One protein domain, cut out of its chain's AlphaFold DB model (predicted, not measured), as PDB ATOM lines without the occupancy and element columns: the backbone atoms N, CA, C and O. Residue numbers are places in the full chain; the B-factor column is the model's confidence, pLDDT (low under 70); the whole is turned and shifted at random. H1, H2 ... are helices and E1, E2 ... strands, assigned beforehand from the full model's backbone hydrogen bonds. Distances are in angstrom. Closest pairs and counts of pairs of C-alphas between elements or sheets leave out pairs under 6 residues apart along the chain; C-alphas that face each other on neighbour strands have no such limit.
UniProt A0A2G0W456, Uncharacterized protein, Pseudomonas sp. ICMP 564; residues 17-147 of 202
ATOM      1  N   PHE A  17      41.992 107.122  65.157       96.06
ATOM      2  CA  PHE A  17      40.775 106.447  65.613       96.06
ATOM      3  C   PHE A  17      40.216 105.469  64.574       96.06
ATOM      4  O   PHE A  17      39.687 104.430  64.956       96.06
ATOM      5  N   ARG A  18      40.336 105.781  63.281       96.31
ATOM      6  CA  ARG A  18      39.821 104.958  62.175       96.31
ATOM      7  C   ARG A  18      40.910 104.194  61.432       96.31
ATOM      8  O   ARG A  18      40.623 103.130  60.895       96.31
ATOM      9  N   ASP A  19      42.143 104.694  61.469       96.50
ATOM     10  CA  ASP A  19      43.302 104.041  60.858       96.50
ATOM     11  C   ASP A  19      43.487 102.615  61.395       96.50
ATOM     12  O   ASP A  19      43.693 101.675  60.627       96.50
ATOM     13  N   PHE A  20      43.329 102.436  62.711       95.94
ATOM     14  CA  PHE A  20      43.050 101.135  63.307       95.94
ATOM     15  C   PHE A  20      42.323 101.277  64.648       95.94
ATOM     16  O   PHE A  20      42.490 102.269  65.351       95.94
ATOM     17  N   TYR A  21      41.543 100.282  65.043       93.56
ATOM     18  CA  TYR A  21      40.827 100.219  66.311       93.56
ATOM     19  C   TYR A  21      40.505  98.775  66.699       93.56
ATOM     20  O   TYR A  21      40.756  97.825  65.959       93.56
ATOM     21  N   GLN A  22      39.973  98.608  67.903       87.44
ATOM     22  CA  GLN A  22      39.670  97.306  68.477       87.44
ATOM     23  C   GLN A  22      38.393  96.694  67.880       87.44
ATOM     24  O   GLN A  22      37.342  97.330  67.930       87.44
ATOM     25  N   GLY A  23      38.461  95.452  67.388       84.00
ATOM     26  CA  GLY A  23      37.294  94.717  66.882       84.00
ATOM     27  C   GLY A  23      36.495  93.914  67.918       84.00
ATOM     28  O   GLY A  23      35.324  93.632  67.694       84.00
ATOM     29  N   GLY A  24      37.095  93.561  69.059       78.56
ATOM     30  CA  GLY A  24      36.472  92.771  70.136       78.56
ATOM     31  C   GLY A  24      37.204  92.967  71.467       78.56
ATOM     32  O   GLY A  24      38.214  93.654  71.493       78.56
ATOM     33  N   SER A  25      36.724  92.441  72.596       68.69
ATOM     34  CA  SER A  25      37.353  92.665  73.917       68.69
ATOM     35  C   SER A  25      38.773  92.062  74.037       68.69
ATOM     36  O   SER A  25      39.135  91.155  73.297       68.69
ATOM     37  N   GLY A  26      39.597  92.584  74.961       71.81
ATOM     38  CA  GLY A  26      40.912  92.015  75.325       71.81
ATOM     39  C   GLY A  26      42.136  92.855  74.936       71.81
ATOM     40  O   GLY A  26      43.011  93.090  75.762       71.81
ATOM     41  N   ASN A  27      42.171  93.443  73.736       78.81
ATOM     42  CA  ASN A  27      43.394  94.093  73.213       78.81
ATOM     43  C   ASN A  27      43.570  95.578  73.588       78.81
ATOM     44  O   ASN A  27      44.480  96.250  73.094       78.81
ATOM     45  N   SER A  28      42.723  96.092  74.484       81.44
ATOM     46  CA  SER A  28      42.613  97.532  74.781       81.44
ATOM     47  C   SER A  28      43.907  98.160  75.295       81.44
ATOM     48  O   SER A  28      44.274  99.266  74.895       81.44
ATOM     49  N   VAL A  29      44.667  97.424  76.111       84.75
ATOM     50  CA  VAL A  29      45.928  97.920  76.677       84.75
ATOM     51  C   VAL A  29      46.993  98.082  75.597       84.75
ATOM     52  O   VAL A  29      47.712  99.082  75.565       84.75
ATOM     53  N   VAL A  30      47.066  97.124  74.676       88.19
ATOM     54  CA  VAL A  30      48.079  97.103  73.622       88.19
ATOM     55  C   VAL A  30      47.739  98.110  72.530       88.19
ATOM     56  O   VAL A  30      48.614  98.869  72.121       88.19
ATOM     57  N   ILE A  31      46.468  98.198  72.119       91.88
ATOM     58  CA  ILE A  31      46.003  99.223  71.172       91.88
ATOM     59  C   ILE A  31      46.291 100.617  71.716       91.88
ATOM     60  O   ILE A  31      46.857 101.442  71.002       91.88
ATOM     61  N   SER A  32      45.967 100.864  72.988       91.69
ATOM     62  CA  SER A  32      46.213 102.164  73.611       91.69
ATOM     63  C   SER A  32      47.697 102.546  73.578       91.69
ATOM     64  O   SER A  32      48.050 103.654  73.168       91.69
ATOM     65  N   ALA A  33      48.584 101.603  73.914       93.00
ATOM     66  CA  ALA A  33      50.027 101.817  73.873       93.00
ATOM     67  C   ALA A  33      50.564 102.045  72.451       93.00
ATOM     68  O   ALA A  33      51.386 102.939  72.250       93.00
ATOM     69  N   ILE A  34      50.092 101.276  71.464       95.81
ATOM     70  CA  ILE A  34      50.496 101.431  70.061       95.81
ATOM     71  C   ILE A  34      50.050 102.791  69.527       95.81
ATOM     72  O   ILE A  34      50.863 103.504  68.943       95.81
ATOM     73  N   LYS A  35      48.796 103.196  69.772       96.44
ATOM     74  CA  LYS A  35      48.300 104.518  69.367       96.44
ATOM     75  C   LYS A  35      49.130 105.627  69.985       96.44
ATOM     76  O   LYS A  35      49.552 106.535  69.280       96.44
ATOM     77  N   LEU A  36      49.427 105.530  71.278       95.50
ATOM     78  CA  LEU A  36      50.257 106.518  71.954       95.50
ATOM     79  C   LEU A  36      51.674 106.588  71.358       95.50
ATOM     80  O   LEU A  36      52.182 107.684  71.130       95.50
ATOM     81  N   ALA A  37      52.291 105.444  71.048       97.06
ATOM     82  CA  ALA A  37      53.592 105.401  70.387       97.06
ATOM     83  C   ALA A  37      53.550 106.046  68.991       97.06
ATOM     84  O   ALA A  37      54.404 106.872  68.676       97.06
ATOM     85  N   MET A  38      52.533 105.733  68.183       97.81
ATOM     86  CA  MET A  38      52.370 106.294  66.838       97.81
ATOM     87  C   MET A  38      52.039 107.787  66.850       97.81
ATOM     88  O   MET A  38      52.527 108.529  66.006       97.81
ATOM     89  N   MET A  39      51.262 108.259  67.825       97.31
ATOM     90  CA  MET A  39      50.982 109.689  67.979       97.31
ATOM     91  C   MET A  39      52.191 110.477  68.488       97.31
ATOM     92  O   MET A  39      52.245 111.690  68.300       97.31
ATOM     93  N   LYS A  40      53.160 109.809  69.124       96.38
ATOM     94  CA  LYS A  40      54.401 110.436  69.592       96.38
ATOM     95  C   LYS A  40      55.493 110.451  68.527       96.38
ATOM     96  O   LYS A  40      56.168 111.462  68.365       96.38
ATOM     97  N   PHE A  41      55.703 109.318  67.863       97.00
ATOM     98  CA  PHE A  41      56.858 109.097  66.993       97.00
ATOM     99  C   PHE A  41      56.496 108.965  65.515       97.00
ATOM    100  O   PHE A  41      57.412 108.905  64.707       97.00
ATOM    101  N   GLY A  42      55.209 108.921  65.167       97.12
ATOM    102  CA  GLY A  42      54.679 108.600  63.839       97.12
ATOM    103  C   GLY A  42      54.452 107.104  63.637       97.12
ATOM    104  O   GLY A  42      54.888 106.276  64.439       97.12
ATOM    105  N   HIS A  43      53.710 106.740  62.587       96.25
ATOM    106  CA  HIS A  43      53.270 105.350  62.408       96.25
ATOM    107  C   HIS A  43      54.364 104.394  61.922       96.25
ATOM    108  O   HIS A  43      54.190 103.182  62.029       96.25
ATOM    109  N   ASN A  44      55.467 104.902  61.372       96.69
ATOM    110  CA  ASN A  44      56.552 104.071  60.862       96.69
ATOM    111  C   ASN A  44      57.373 103.480  62.039       96.69
ATOM    112  O   ASN A  44      57.986 104.238  62.800       96.69
ATOM    113  N   PRO A  45      57.449 102.138  62.196       97.62
ATOM    114  CA  PRO A  45      58.150 101.486  63.302       97.62
ATOM    115  C   PRO A  45      59.632 101.855  63.429       97.62
ATOM    116  O   PRO A  45      60.166 101.806  64.541       97.62
ATOM    117  N   HIS A  46      60.290 102.256  62.335       97.38
ATOM    118  CA  HIS A  46      61.684 102.712  62.354       97.38
ATOM    119  C   HIS A  46      61.895 103.961  63.222       97.38
ATOM    120  O   HIS A  46      62.984 104.148  63.759       97.38
ATOM    121  N   HIS A  47      60.849 104.769  63.428       96.88
ATOM    122  CA  HIS A  47      60.883 105.951  64.296       96.88
ATOM    123  C   HIS A  47      60.436 105.652  65.731       96.88
ATOM    124  O   HIS A  47      60.727 106.421  66.648       96.88
ATOM    125  N   ILE A  48      59.781 104.514  65.973       97.81
ATOM    126  CA  ILE A  48      59.377 104.072  67.316       97.81
ATOM    127  C   ILE A  48      60.507 103.289  67.989       97.81
ATOM    128  O   ILE A  48      60.842 103.564  69.144       97.81
ATOM    129  N   TYR A  49      61.124 102.338  67.286       98.12
ATOM    130  CA  TYR A  49      62.253 101.564  67.801       98.12
ATOM    131  C   TYR A  49      63.589 102.280  67.579       98.12
ATOM    132  O   TYR A  49      63.695 103.231  66.816       98.12
ATOM    133  N   LYS A  50      64.642 101.841  68.278       97.81
ATOM    134  CA  LYS A  50      65.985 102.425  68.130       97.81
ATOM    135  C   LYS A  50      66.667 101.970  66.838       97.81
ATOM    136  O   LYS A  50      67.545 102.669  66.341       97.81
ATOM    137  N   LYS A  51      66.377 100.753  66.372       98.00
ATOM    138  CA  LYS A  51      66.838 100.218  65.085       98.00
ATOM    139  C   LYS A  51      65.977  99.021  64.693       98.00
ATOM    140  O   LYS A  51      65.626  98.224  65.564       98.00
ATOM    141  N   ILE A  52      65.701  98.886  63.404       98.19
ATOM    142  CA  ILE A  52      65.120  97.687  62.802       98.19
ATOM    143  C   ILE A  52      65.998  97.322  61.610       98.19
ATOM    144  O   ILE A  52      66.305  98.187  60.792       98.19
ATOM    145  N   GLU A  53      66.411  96.064  61.529       97.50
ATOM    146  CA  GLU A  53      67.225  95.539  60.434       97.50
ATOM    147  C   GLU A  53      66.512  94.334  59.835       97.50
ATOM    148  O   GLU A  53      66.245  93.361  60.544       97.50
ATOM    149  N   ALA A  54      66.181  94.413  58.546       96.69
ATOM    150  CA  ALA A  54      65.595  93.299  57.817       96.69
ATOM    151  C   ALA A  54      66.622  92.172  57.640       96.69
ATOM    152  O   ALA A  54      67.813  92.419  57.443       96.69
ATOM    153  N   THR A  55      66.148  90.934  57.699       96.81
ATOM    154  CA  THR A  55      66.901  89.724  57.358       96.81
ATOM    155  C   THR A  55      66.101  88.911  56.342       96.81
ATOM    156  O   THR A  55      64.975  89.277  56.007       96.81
ATOM    157  N   ALA A  56      66.657  87.800  55.854       96.81
ATOM    158  CA  ALA A  56      65.920  86.889  54.975       96.81
ATOM    159  C   ALA A  56      64.664  86.291  55.647       96.81
ATOM    160  O   ALA A  56      63.670  86.028  54.976       96.81
ATOM    161  N   ASP A  57      64.700  86.121  56.973       96.25
ATOM    162  CA  ASP A  57      63.673  85.397  57.732       96.25
ATOM    163  C   ASP A  57      62.773  86.310  58.582       96.25
ATOM    164  O   ASP A  57      61.797  85.848  59.186       96.25
ATOM    165  N   GLY A  58      63.085  87.606  58.676       97.75
ATOM    166  CA  GLY A  58      62.371  88.522  59.558       97.75
ATOM    167  C   GLY A  58      63.093  89.837  59.830       97.75
ATOM    168  O   GLY A  58      63.621  90.480  58.926       97.75
ATOM    169  N   PHE A  59      63.070  90.267  61.095       98.56
ATOM    170  CA  PHE A  59      63.651  91.536  61.528       98.56
ATOM    171  C   PHE A  59      64.371  91.413  62.870       98.56
ATOM    172  O   PHE A  59      63.811  90.921  63.853       98.56
ATOM    173  N   ASN A  60      65.584  91.955  62.940       98.38
ATOM    174  CA  ASN A  60      66.239  92.269  64.203       98.38
ATOM    175  C   ASN A  60      65.739  93.628  64.697       98.38
ATOM    176  O   ASN A  60      65.899  94.642  64.016       98.38
ATOM    177  N   VAL A  61      65.155  93.663  65.892       98.62
ATOM    178  CA  VAL A  61      64.622  94.880  66.508       98.62
ATOM    179  C   VAL A  61      65.450  95.229  67.736       98.62
ATOM    180  O   VAL A  61      65.549  94.454  68.688       98.62
ATOM    181  N   ARG A  62      66.009  96.440  67.743       98.50
ATOM    182  CA  ARG A  62      66.616  97.063  68.920       98.50
ATOM    183  C   ARG A  62      65.680  98.143  69.438       98.50
ATOM    184  O   ARG A  62      65.442  99.147  68.768       98.50
ATOM    185  N   MET A  63      65.182  97.962  70.650       98.31
ATOM    186  CA  MET A  63      64.248  98.880  71.289       98.31
ATOM    187  C   MET A  63      64.954 100.081  71.936       98.31
ATOM    188  O   MET A  63      66.174 100.084  72.132       98.31
ATOM    189  N   ARG A  64      64.186 101.129  72.272       97.56
ATOM    190  CA  ARG A  64      64.715 102.359  72.896       97.56
ATOM    191  C   ARG A  64      65.243 102.137  74.308       97.56
ATOM    192  O   ARG A  64      66.128 102.866  74.742       97.56
ATOM    193  N   ASP A  65      64.755 101.112  74.989       96.25
ATOM    194  CA  ASP A  65      65.213 100.714  76.315       96.25
ATOM    195  C   ASP A  65      66.371  99.706  76.317       96.25
ATOM    196  O   ASP A  65      66.732  99.180  77.368       96.25
ATOM    197  N   GLY A  66      66.954  99.444  75.147       96.56
ATOM    198  CA  GLY A  66      68.102  98.558  74.986       96.56
ATOM    199  C   GLY A  66      67.748  97.088  74.778       96.56
ATOM    200  O   GLY A  66      68.644  96.331  74.399       96.56
ATOM    201  N   TYR A  67      66.482  96.684  74.945       95.88
ATOM    202  CA  TYR A  67      66.063  95.311  74.669       95.88
ATOM    203  C   TYR A  67      66.239  94.978  73.182       95.88
ATOM    204  O   TYR A  67      66.015  95.822  72.307       95.88
ATOM    205  N   LYS A  68      66.652  93.745  72.889       97.06
ATOM    206  CA  LYS A  68      66.855  93.247  71.527       97.06
ATOM    207  C   LYS A  68      66.060  91.970  71.343       97.06
ATOM    208  O   LYS A  68      66.069  91.119  72.226       97.06
ATOM    209  N   LEU A  69      65.416  91.833  70.195       96.88
ATOM    210  CA  LEU A  69      64.779  90.588  69.792       96.88
ATOM    211  C   LEU A  69      64.853  90.402  68.284       96.88
ATOM    212  O   LEU A  69      65.044  91.359  67.535       96.88
ATOM    213  N   PHE A  70      64.667  89.159  67.870       97.75
ATOM    214  CA  PHE A  70      64.404  88.794  66.492       97.75
ATOM    215  C   PHE A  70      62.938  88.379  66.375       97.75
ATOM    216  O   PHE A  70      62.426  87.697  67.266       97.75
ATOM    217  N   ILE A  71      62.269  88.805  65.306       97.69
ATOM    218  CA  ILE A  71      60.894  88.410  65.001       97.69
ATOM    219  C   ILE A  71      60.795  87.934  63.555       97.69
ATOM    220  O   ILE A  71      61.263  88.621  62.643       97.69
ATOM    221  N   THR A  72      60.199  86.762  63.341       98.06
ATOM    222  CA  THR A  72      60.116  86.157  62.006       98.06
ATOM    223  C   THR A  72      58.991  86.763  61.172       98.06
ATOM    224  O   THR A  72      58.017  87.322  61.688       98.06
ATOM    225  N   HIS A  73      59.074  86.605  59.851       98.00
ATOM    226  CA  HIS A  73      57.955  86.928  58.966       98.00
ATOM    227  C   HIS A  73      56.682  86.148  59.312       98.00
ATOM    228  O   HIS A  73      55.584  86.685  59.155       98.00
ATOM    229  N   ASP A  74      56.822  84.914  59.794       97.19
ATOM    230  CA  ASP A  74      55.689  84.080  60.176       97.19
ATOM    231  C   ASP A  74      55.008  84.563  61.456       97.19
ATOM    232  O   ASP A  74      53.795  84.752  61.475       97.19
ATOM    233  N   GLU A  75      55.789  84.906  62.478       97.25
ATOM    234  CA  GLU A  75      55.287  85.502  63.720       97.25
ATOM    235  C   GLU A  75      54.535  86.811  63.447       97.25
ATOM    236  O   GLU A  75      53.465  87.051  64.007       97.25
ATOM    237  N   ILE A  76      55.021  87.641  62.519       97.81
ATOM    238  CA  ILE A  76      54.309  88.864  62.123       97.81
ATOM    239  C   ILE A  76      52.962  88.539  61.463       97.81
ATOM    240  O   ILE A  76      51.978  89.231  61.729       97.81
ATOM    241  N   ARG A  77      52.883  87.499  60.618       96.81
ATOM    242  CA  ARG A  77      51.614  87.072  59.998       96.81
ATOM    243  C   ARG A  77      50.636  86.521  61.033       96.81
ATOM    244  O   ARG A  77      49.474  86.921  61.026       96.81
ATOM    245  N   GLN A  78      51.109  85.666  61.939       95.69
ATOM    246  CA  GLN A  78      50.302  85.128  63.037       95.69
ATOM    247  C   GLN A  78      49.744  86.256  63.914       95.69
ATOM    248  O   GLN A  78      48.551  86.289  64.210       95.69
ATOM    249  N   ALA A  79      50.587  87.224  64.275       94.44
ATOM    250  CA  ALA A  79      50.187  88.372  65.075       94.44
ATOM    251  C   ALA A  79      49.178  89.273  64.353       94.44
ATOM    252  O   ALA A  79      48.218  89.718  64.975       94.44
ATOM    253  N   ALA A  80      49.356  89.519  63.051       93.75
ATOM    254  CA  ALA A  80      48.397  90.286  62.260       93.75
ATOM    255  C   ALA A  80      47.008  89.625  62.274       93.75
ATOM    256  O   ALA A  80      46.023  90.301  62.577       93.75
ATOM    257  N   ALA A  81      46.946  88.307  62.050       92.69
ATOM    258  CA  ALA A  81      45.706  87.532  62.090       92.69
ATOM    259  C   ALA A  81      45.065  87.502  63.491       92.69
ATOM    260  O   ALA A  81      43.848  87.620  63.615       92.69
ATOM    261  N   ALA A  82      45.873  87.395  64.550       91.19
ATOM    262  CA  ALA A  82      45.398  87.328  65.933       91.19
ATOM    263  C   ALA A  82      45.091  88.700  66.566       91.19
ATOM    264  O   ALA A  82      44.469  88.761  67.623       91.19
ATOM    265  N   SER A  83      45.536  89.806  65.958       90.56
ATOM    266  CA  SER A  83      45.446  91.147  66.561       90.56
ATOM    267  C   SER A  83      44.017  91.628  66.806       90.56
ATOM    268  O   SER A  83      43.789  92.452  67.691       90.56
ATOM    269  N   GLY A  84      43.046  91.169  66.009       90.69
ATOM    270  CA  GLY A  84      41.676  91.687  66.049       90.69
ATOM    271  C   GLY A  84      41.583  93.196  65.780       90.69
ATOM    272  O   GLY A  84      40.618  93.834  66.206       90.69
ATOM    273  N   PHE A  85      42.600  93.787  65.138       93.12
ATOM    274  CA  PHE A  85      42.595  95.197  64.754       93.12
ATOM    275  C   PHE A  85      41.768  95.369  63.481       93.12
ATOM    276  O   PHE A  85      41.958  94.645  62.506       93.12
ATOM    277  N   ILE A  86      40.875  96.351  63.492       93.44
ATOM    278  CA  ILE A  86      40.065  96.759  62.343       93.44
ATOM    279  C   ILE A  86      40.544  98.138  61.912       93.44
ATOM    280  O   ILE A  86      40.836  98.961  62.770       93.44
ATOM    281  N   GLY A  87      40.615  98.409  60.615       92.56
ATOM    282  CA  GLY A  87      40.873  99.745  60.084       92.56
ATOM    283  C   GLY A  87      39.961 100.031  58.900       92.56
ATOM    284  O   GLY A  87      39.452  99.104  58.265       92.56
ATOM    285  N   ASP A  88      39.754 101.312  58.610       89.88
ATOM    286  CA  ASP A  88      39.015 101.720  57.420       89.88
ATOM    287  C   ASP A  88      39.888 101.507  56.179       89.88
ATOM    288  O   ASP A  88      40.839 102.245  55.921       89.88
ATOM    289  N   GLY A  89      39.572 100.459  55.417       85.25
ATOM    290  CA  GLY A  89      40.303 100.098  54.207       85.25
ATOM    291  C   GLY A  89      41.751  99.659  54.456       85.25
ATOM    292  O   GLY A  89      42.197  99.444  55.584       85.25
ATOM    293  N   SER A  90      42.497  99.491  53.365       85.94
ATOM    294  CA  SER A  90      43.927  99.191  53.440       85.94
ATOM    295  C   SER A  90      44.703 100.470  53.750       85.94
ATOM    296  O   SER A  90      44.594 101.445  53.011       85.94
ATOM    297  N   ASN A  91      45.481 100.471  54.833       92.94
ATOM    298  CA  ASN A  91      46.327 101.599  55.204       92.94
ATOM    299  C   ASN A  91      47.619 101.137  55.901       92.94
ATOM    300  O   ASN A  91      47.665 100.090  56.554       92.94
ATOM    301  N   ASP A  92      48.678 101.935  55.767       95.12
ATOM    302  CA  ASP A  92      50.005 101.611  56.303       95.12
ATOM    303  C   ASP A  92      50.077 101.704  57.834       95.12
ATOM    304  O   ASP A  92      50.931 101.064  58.455       95.12
ATOM    305  N   VAL A  93      49.181 102.472  58.463       96.56
ATOM    306  CA  VAL A  93      49.114 102.614  59.924       96.56
ATOM    307  C   VAL A  93      48.682 101.291  60.559       96.56
ATOM    308  O   VAL A  93      49.347 100.824  61.479       96.56
ATOM    309  N   LEU A  94      47.646 100.630  60.036       96.50
ATOM    310  CA  LEU A  94      47.185  99.319  60.500       96.50
ATOM    311  C   LEU A  94      48.273  98.250  60.346       96.50
ATOM    312  O   LEU A  94      48.543  97.507  61.290       96.50
ATOM    313  N   VAL A  95      48.934  98.196  59.185       96.44
ATOM    314  CA  VAL A  95      50.014  97.226  58.929       96.44
ATOM    315  C   VAL A  95      51.157  97.413  59.928       96.44
ATOM    316  O   VAL A  95      51.643  96.452  60.531       96.44
ATOM    317  N   ASN A  96      51.558  98.661  60.163       97.62
ATOM    318  CA  ASN A  96      52.596  98.975  61.136       97.62
ATOM    319  C   ASN A  96      52.140  98.729  62.584       97.62
ATOM    320  O   ASN A  96      52.933  98.266  63.403       97.62
ATOM    321  N   ALA A  97      50.865  98.954  62.910       97.06
ATOM    322  CA  ALA A  97      50.298  98.635  64.218       97.06
ATOM    323  C   ALA A  97      50.341  97.126  64.494       97.06
ATOM    324  O   ALA A  97      50.733  96.711  65.584       97.06
ATOM    325  N   GLN A  98      50.033  96.294  63.498       96.44
ATOM    326  CA  GLN A  98      50.161  94.837  63.598       96.44
ATOM    327  C   GLN A  98      51.619  94.398  63.794       96.44
ATOM    328  O   GLN A  98      51.883  93.476  64.564       96.44
ATOM    329  N   PHE A  99      52.587  95.084  63.175       97.94
ATOM    330  CA  PHE A  99      54.005  94.836  63.447       97.94
ATOM    331  C   PHE A  99      54.385  95.165  64.900       97.94
ATOM    332  O   PHE A  99      55.042  94.365  65.566       97.94
ATOM    333  N   LEU A 100      53.942  96.310  65.431       97.75
ATOM    334  CA  LEU A 100      54.186  96.685  66.832       97.75
ATOM    335  C   LEU A 100      53.525  95.701  67.810       97.75
ATOM    336  O   LEU A 100      54.133  95.339  68.818       97.75
ATOM    337  N   TYR A 101      52.324  95.217  67.481       95.75
ATOM    338  CA  TYR A 101      51.633  94.154  68.213       95.75
ATOM    339  C   TYR A 101      52.466  92.863  68.246       95.75
ATOM    340  O   TYR A 101      52.709  92.309  69.321       95.75
ATOM    341  N   ALA A 102      52.993  92.441  67.093       96.31
ATOM    342  CA  ALA A 102      53.848  91.264  66.965       96.31
ATOM    343  C   ALA A 102      55.125  91.378  67.817       96.31
ATOM    344  O   ALA A 102      55.473  90.455  68.552       96.31
ATOM    345  N   VAL A 103      55.799  92.531  67.777       96.94
ATOM    346  CA  VAL A 103      57.008  92.784  68.575       96.94
ATOM    347  C   VAL A 103      56.703  92.792  70.077       96.94
ATOM    348  O   VAL A 103      57.477  92.231  70.856       96.94
ATOM    349  N   SER A 104      55.567  93.362  70.496       94.25
ATOM    350  CA  SER A 104      55.111  93.305  71.891       94.25
ATOM    351  C   SER A 104      54.885  91.858  72.350       94.25
ATOM    352  O   SER A 104      55.327  91.491  73.439       94.25
ATOM    353  N   ALA A 105      54.254  91.022  71.518       92.31
ATOM    354  CA  ALA A 105      54.068  89.596  71.797       92.31
ATOM    355  C   ALA A 105      55.391  88.836  71.856       92.31
ATOM    356  O   ALA A 105      55.620  88.066  72.787       92.31
ATOM    357  N   LYS A 106      56.315  89.118  70.933       94.25
ATOM    358  CA  LYS A 106      57.637  88.490  70.936       94.25
ATOM    359  C   LYS A 106      58.425  88.848  72.192       94.25
ATOM    360  O   LYS A 106      59.060  87.986  72.789       94.25
ATOM    361  N   ARG A 107      58.348  90.103  72.640       93.12
ATOM    362  CA  ARG A 107      58.968  90.507  73.904       93.12
ATOM    363  C   ARG A 107      58.308  89.842  75.105       93.12
ATOM    364  O   ARG A 107      59.034  89.418  75.991       93.12
ATOM    365  N   MET A 108      56.982  89.712  75.134       88.19
ATOM    366  CA  MET A 108      56.305  88.947  76.189       88.19
ATOM    367  C   MET A 108      56.780  87.490  76.226       88.19
ATOM    368  O   MET A 108      57.041  86.978  77.306       88.19
ATOM    369  N   GLN A 109      56.932  86.842  75.065       89.19
ATOM    370  CA  GLN A 109      57.428  85.467  74.977       89.19
ATOM    371  C   GLN A 109      58.843  85.323  75.568       89.19
ATOM    372  O   GLN A 109      59.142  84.333  76.228       89.19
ATOM    373  N   LEU A 110      59.730  86.284  75.290       88.56
ATOM    374  CA  LEU A 110      61.156  86.190  75.622       88.56
ATOM    375  C   LEU A 110      61.518  86.771  76.999       88.56
ATOM    376  O   LEU A 110      62.518  86.365  77.595       88.56
ATOM    377  N   ASP A 111      60.765  87.753  77.495       80.00
ATOM    378  CA  ASP A 111      61.025  88.410  78.777       80.00
ATOM    379  C   ASP A 111      60.493  87.543  79.930       80.00
ATOM    380  O   ASP A 111      59.321  87.606  80.299       80.00
ATOM    381  N   LYS A 112      61.388  86.734  80.516       65.62
ATOM    382  CA  LYS A 112      61.122  85.804  81.635       65.62
ATOM    383  C   LYS A 112      60.550  86.468  82.899       65.62
ATOM    384  O   LYS A 112      60.137  85.764  83.810       65.62
ATOM    385  N   PHE A 113      60.520  87.802  82.961       53.12
ATOM    386  CA  PHE A 113      59.965  88.574  84.077       53.12
ATOM    387  C   PHE A 113      58.444  88.398  84.249       53.12
ATOM    388  O   PHE A 113      57.904  88.684  85.313       53.12
ATOM    389  N   TYR A 114      57.738  87.922  83.218       55.91
ATOM    390  CA  TYR A 114      56.358  87.465  83.352       55.91
ATOM    391  C   TYR A 114      56.378  85.951  83.595       55.91
ATOM    392  O   TYR A 114      56.321  85.180  82.640       55.91
ATOM    393  N   GLU A 115      56.488  85.520  84.856       49.22
ATOM    394  CA  GLU A 115      56.560  84.110  85.309       49.22
ATOM    395  C   GLU A 115      55.259  83.304  85.065       49.22
ATOM    396  O   GLU A 115      54.713  82.630  85.934       49.22
ATOM    397  N   ARG A 116      54.724  83.380  83.847       54.50
ATOM    398  CA  ARG A 116      53.686  82.509  83.285       54.50
ATOM    399  C   ARG A 116      54.102  82.088  81.870       54.50
ATOM    400  O   ARG A 116      53.290  82.096  80.948       54.50
ATOM    401  N   SER A 117      55.390  81.780  81.697       50.75
ATOM    402  CA  SER A 117      56.015  81.396  80.429       50.75
ATOM    403  C   SER A 117      55.444  80.072  79.908       50.75
ATOM    404  O   SER A 117      55.955  78.997  80.211       50.75
ATOM    405  N   SER A 118      54.377  80.149  79.116       51.94
ATOM    406  CA  SER A 118      54.000  79.081  78.189       51.94
ATOM    407  C   SER A 118      54.705  79.366  76.859       51.94
ATOM    408  O   SER A 118      54.537  80.419  76.254       51.94
ATOM    409  N   GLU A 119      55.601  78.459  76.476       67.19
ATOM    410  CA  GLU A 119      56.844  78.718  75.730       67.19
ATOM    411  C   GLU A 119      56.699  79.066  74.230       67.19
ATOM    412  O   GLU A 119      57.691  79.121  73.499       67.19
ATOM    413  N   THR A 120      55.495  79.367  73.735       86.94
ATOM    414  CA  THR A 120      55.253  79.616  72.301       86.94
ATOM    415  C   THR A 120      54.810  81.047  72.004       86.94
ATOM    416  O   THR A 120      54.202  81.727  72.830       86.94
ATOM    417  N   PHE A 121      55.075  81.509  70.781       90.94
ATOM    418  CA  PHE A 121      54.596  82.810  70.310       90.94
ATOM    419  C   PHE A 121      53.060  82.890  70.305       90.94
ATOM    420  O   PHE A 121      52.489  83.904  70.701       90.94
ATOM    421  N   ALA A 122      52.382  81.796  69.940       89.31
ATOM    422  CA  ALA A 122      50.924  81.702  69.968       89.31
ATOM    423  C   ALA A 122      50.355  81.886  71.385       89.31
ATOM    424  O   ALA A 122      49.379  82.613  71.571       89.31
ATOM    425  N   SER A 123      50.993  81.293  72.396       86.19
ATOM    426  CA  SER A 123      50.621  81.498  73.799       86.19
ATOM    427  C   SER A 123      50.804  82.957  74.229       86.19
ATOM    428  O   SER A 123      49.913  83.529  74.857       86.19
ATOM    429  N   ALA A 124      51.906  83.599  73.826       88.12
ATOM    430  CA  ALA A 124      52.140  85.015  74.110       88.12
ATOM    431  C   ALA A 124      51.081  85.931  73.465       88.12
ATOM    432  O   ALA A 124      50.652  86.904  74.084       88.12
ATOM    433  N   LEU A 125      50.605  85.607  72.256       87.69
ATOM    434  CA  LEU A 125      49.501  86.331  71.613       87.69
ATOM    435  C   LEU A 125      48.193  86.224  72.410       87.69
ATOM    436  O   LEU A 125      47.493  87.224  72.553       87.69
ATOM    437  N   GLN A 126      47.878  85.047  72.957       83.00
ATOM    438  CA  GLN A 126      46.696  84.869  73.809       83.00
ATOM    439  C   GLN A 126      46.829  85.674  75.106       83.00
ATOM    440  O   GLN A 126      45.897  86.371  75.507       83.00
ATOM    441  N   MET A 127      48.007  85.649  75.728       79.25
ATOM    442  CA  MET A 127      48.264  86.369  76.976       79.25
ATOM    443  C   MET A 127      48.234  87.891  76.812       79.25
ATOM    444  O   MET A 127      47.783  88.581  77.726       79.25
ATOM    445  N   LEU A 128      48.640  88.422  75.651       78.62
ATOM    446  CA  LEU A 128      48.602  89.863  75.355       78.62
ATOM    447  C   LEU A 128      47.202  90.477  75.505       78.62
ATOM    448  O   LEU A 128      47.075  91.673  75.761       78.62
ATOM    449  N   SER A 129      46.168  89.655  75.324       64.69
ATOM    450  CA  SER A 129      44.762  90.047  75.431       64.69
ATOM    451  C   SER A 129      44.216  89.996  76.869       64.69
ATOM    452  O   SER A 129      43.063  90.359  77.110       64.69
ATOM    453  N   SER A 130      45.032  89.564  77.840       61.88
ATOM    454  CA  SER A 130      44.624  89.335  79.228       61.88
ATOM    455  C   SER A 130      45.302  90.295  80.216       61.88
ATOM    456  O   SER A 130      46.475  90.159  80.539       61.88
ATOM    457  N   GLY A 131      44.528  91.241  80.760       58.22
ATOM    458  CA  GLY A 131      44.753  91.772  82.113       58.22
ATOM    459  C   GLY A 131      46.008  92.612  82.382       58.22
ATOM    460  O   GLY A 131      46.518  92.569  83.499       58.22
ATOM    461  N   ASP A 132      46.496  93.403  81.428       63.47
ATOM    462  CA  ASP A 132      47.647  94.281  81.676       63.47
ATOM    463  C   ASP A 132      47.304  95.558  82.465       63.47
ATOM    464  O   ASP A 132      46.279  96.212  82.247       63.47
ATOM    465  N   TYR A 133      48.232  95.966  83.336       64.06
ATOM    466  CA  TYR A 133      48.200  97.255  84.029       64.06
ATOM    467  C   TYR A 133      48.707  98.404  83.136       64.06
ATOM    468  O   TYR A 133      49.468  98.178  82.184       64.06
ATOM    469  N   PRO A 134      48.335  99.665  83.437       63.34
ATOM    470  CA  PRO A 134      48.787 100.818  82.667       63.34
ATOM    471  C   PRO A 134      50.309 100.899  82.567       63.34
ATOM    472  O   PRO A 134      51.011 100.905  83.571       63.34
ATOM    473  N   GLY A 135      50.817 101.000  81.338       77.62
ATOM    474  CA  GLY A 135      52.247 101.126  81.065       77.62
ATOM    475  C   GLY A 135      52.970  99.823  80.715       77.62
ATOM    476  O   GLY A 135      53.991  99.895  80.034       77.62
ATOM    477  N   GLU A 136      52.435  98.646  81.052       84.75
ATOM    478  CA  GLU A 136      53.083  97.366  80.710       84.75
ATOM    479  C   GLU A 136      53.230  97.187  79.194       84.75
ATOM    480  O   GLU A 136      54.304  96.848  78.697       84.75
ATOM    481  N   ALA A 137      52.199  97.528  78.417       88.44
ATOM    482  CA  ALA A 137      52.302  97.486  76.960       88.44
ATOM    483  C   ALA A 137      53.321  98.501  76.402       88.44
ATOM    484  O   ALA A 137      54.045  98.179  75.464       88.44
ATOM    485  N   LEU A 138      53.461  99.688  77.006       91.69
ATOM    486  CA  LEU A 138      54.505 100.650  76.619       91.69
ATOM    487  C   LEU A 138      55.906 100.116  76.955       91.69
ATOM    488  O   LEU A 138      56.837 100.284  76.164       91.69
ATOM    489  N   ARG A 139      56.061  99.416  78.086       91.38
ATOM    490  CA  ARG A 139      57.295  98.704  78.446       91.38
ATOM    491  C   ARG A 139      57.622  97.622  77.421       91.38
ATOM    492  O   ARG A 139      58.772  97.547  77.004       91.38
ATOM    493  N   ARG A 140      56.638  96.849  76.951       92.12
ATOM    494  CA  ARG A 140      56.834  95.838  75.891       92.12
ATOM    495  C   ARG A 140      57.179  96.438  74.524       92.12
ATOM    496  O   ARG A 140      57.894  95.812  73.750       92.12
ATOM    497  N   LEU A 141      56.774  97.676  74.253       95.50
ATOM    498  CA  LEU A 141      57.262  98.448  73.101       95.50
ATOM    499  C   LEU A 141      58.652  99.077  73.346       95.50
ATOM    500  O   LEU A 141      59.191  99.780  72.494       95.50
ATOM    501  N   GLY A 142      59.254  98.844  74.516       96.06
ATOM    502  CA  GLY A 142      60.563  99.367  74.898       96.06
ATOM    503  C   GLY A 142      60.594 100.865  75.159       96.06
ATOM    504  O   GLY A 142      61.628 101.505  74.981       96.06
ATOM    505  N   LEU A 143      59.467 101.425  75.604       96.50
ATOM    506  CA  LEU A 143      59.291 102.853  75.858       96.50
ATOM    507  C   LEU A 143      59.387 103.222  77.347       96.50
ATOM    508  O   LEU A 143      59.074 104.353  77.708       96.50
ATOM    509  N   LYS A 144      59.874 102.324  78.219       92.81
ATOM    510  CA  LYS A 144      59.918 102.550  79.682       92.81
ATOM    511  C   LYS A 144      60.585 103.861  80.112       92.81
ATOM    512  O   LYS A 144      60.136 104.490  81.056       92.81
ATOM    513  N   HIS A 145      61.622 104.309  79.402       94.38
ATOM    514  CA  HIS A 145      62.335 105.557  79.721       94.38
ATOM    515  C   HIS A 145      61.673 106.823  79.150       94.38
ATOM    516  O   HIS A 145      62.132 107.934  79.425       94.38
ATOM    517  N   GLN A 146      60.628 106.659  78.336       94.12
ATOM    518  CA  GLN A 146      59.817 107.738  77.765       94.12
ATOM    519  C   GLN A 146      58.486 107.905  78.508       94.12
ATOM    520  O   GLN A 146      57.850 108.947  78.401       94.12
ATOM    521  N   MET A 147      58.072 106.892  79.270       92.44
ATOM    522  CA  MET A 147      56.853 106.920  80.065       92.44
ATOM    523  C   MET A 147      56.936 107.975  81.167       92.44
ATOM    524  O   MET A 147      57.882 107.994  81.953       92.44
TER     525      MET A 147
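AT A GLANCE: This is residues 17 to 147 of the 202 residues of an uncharacterized protein of Pseudomonas sp. ICMP 564 (UniProt A0A2G0W456). One long helix, H4, runs through the middle of a compact body; H1 and H6 pack on it as one touching pair and H3 and H5 as another, while a small three-stranded sheet makes a wall beside its later part. The short H2 sits between the end of H1 and the sheet. The printed part has 131 residues, with six named helices and three named strands in the order H1 H2 E1 E2 E3 H3 H4 H5 H6, and its class is mostly helix. The sheet, order E1, E2, E3, is antiparallel. The radius of gyration of the C-alphas is 13.4 A, and the rounded outline spans 36 by 31 by 30 A.

IN THESE COORDINATES: Start at Phe 17 and read on to C-alpha 28 at (42.613, 97.532, 74.781), where H1 begins; it covers residues 28 to 41 and 19.9 A. H2 is residues 45 to 48. Next come E1, residues 51 to 54, E2, residues 58 to 62, 13.4 A long, and E3, residues 68 to 72, 13.7 A long. H3 follows directly, residues 73 to 82, 14.4 A. Find C-alpha 92 at (50.005, 101.611, 56.303); from there H4 runs 27.1 A to residue 110. H5 is residues 121 to 128, 10.5 A, and H6, residues 136 to 140, ends at C-alpha 140, (56.834, 95.838, 75.891).

HOW THE PARTS SIT: Begin at the hub, H4, which touches the five other helices. H1 touches it with residues 30 to 34 alone, C-alphas 34 and 97 being closest at 6.5 A, at a steep tilt of 62 degrees, opposite ways. H2 and H4 only just touch, with 3 pairs of C-alphas within 8 A, closest at Pro 45 and Asn 96, 6.5 A. H3 is about perpendicular to H4 at 76 degrees, with C-alphas 79 and 102 closest at 5.0 A. H5 is about perpendicular to H4 at 79 degrees, closest at C-alphas 109 and 124, 5.4 A. H6 touches H4, closest at C-alphas 140 and 104, 5.0 A, and touches H1, closest at C-alphas 138 and 33, 5.4 A. H3 and H5 touch, closest at C-alphas 79 and 125, 6.9 A. H1 and H3 are apart. H4 is on the sheet at a height of 10.3 A, over E2 and E3, and runs across the strands, at 67 degrees to E2 on the local plane. The strands form a meander, each the antiparallel neighbour of the one before: look for N 53 and O 60 at 2.9 A in the hairpin E1 and E2, and N 61 and O 69 at 2.8 A in the hairpin E2 and E3. In H1, H3, H4, H5 and H6 every O i to N i+4 pair is within hydrogen-bond range; H2 is too short for such a pair.

THE WHOLE: The two C-alphas farthest apart, those of Gly 89 and Glu 115, are 38.6 A apart. The printed part has no cut, and no link is long. Residues 21 to 22 pair with residues 85 to 86, antiparallel, outside the named strands. Mean pLDDT of the printed part is 89.3; look for values under 70 at residue 25, residues 112 to 119 and residues 129 to 134.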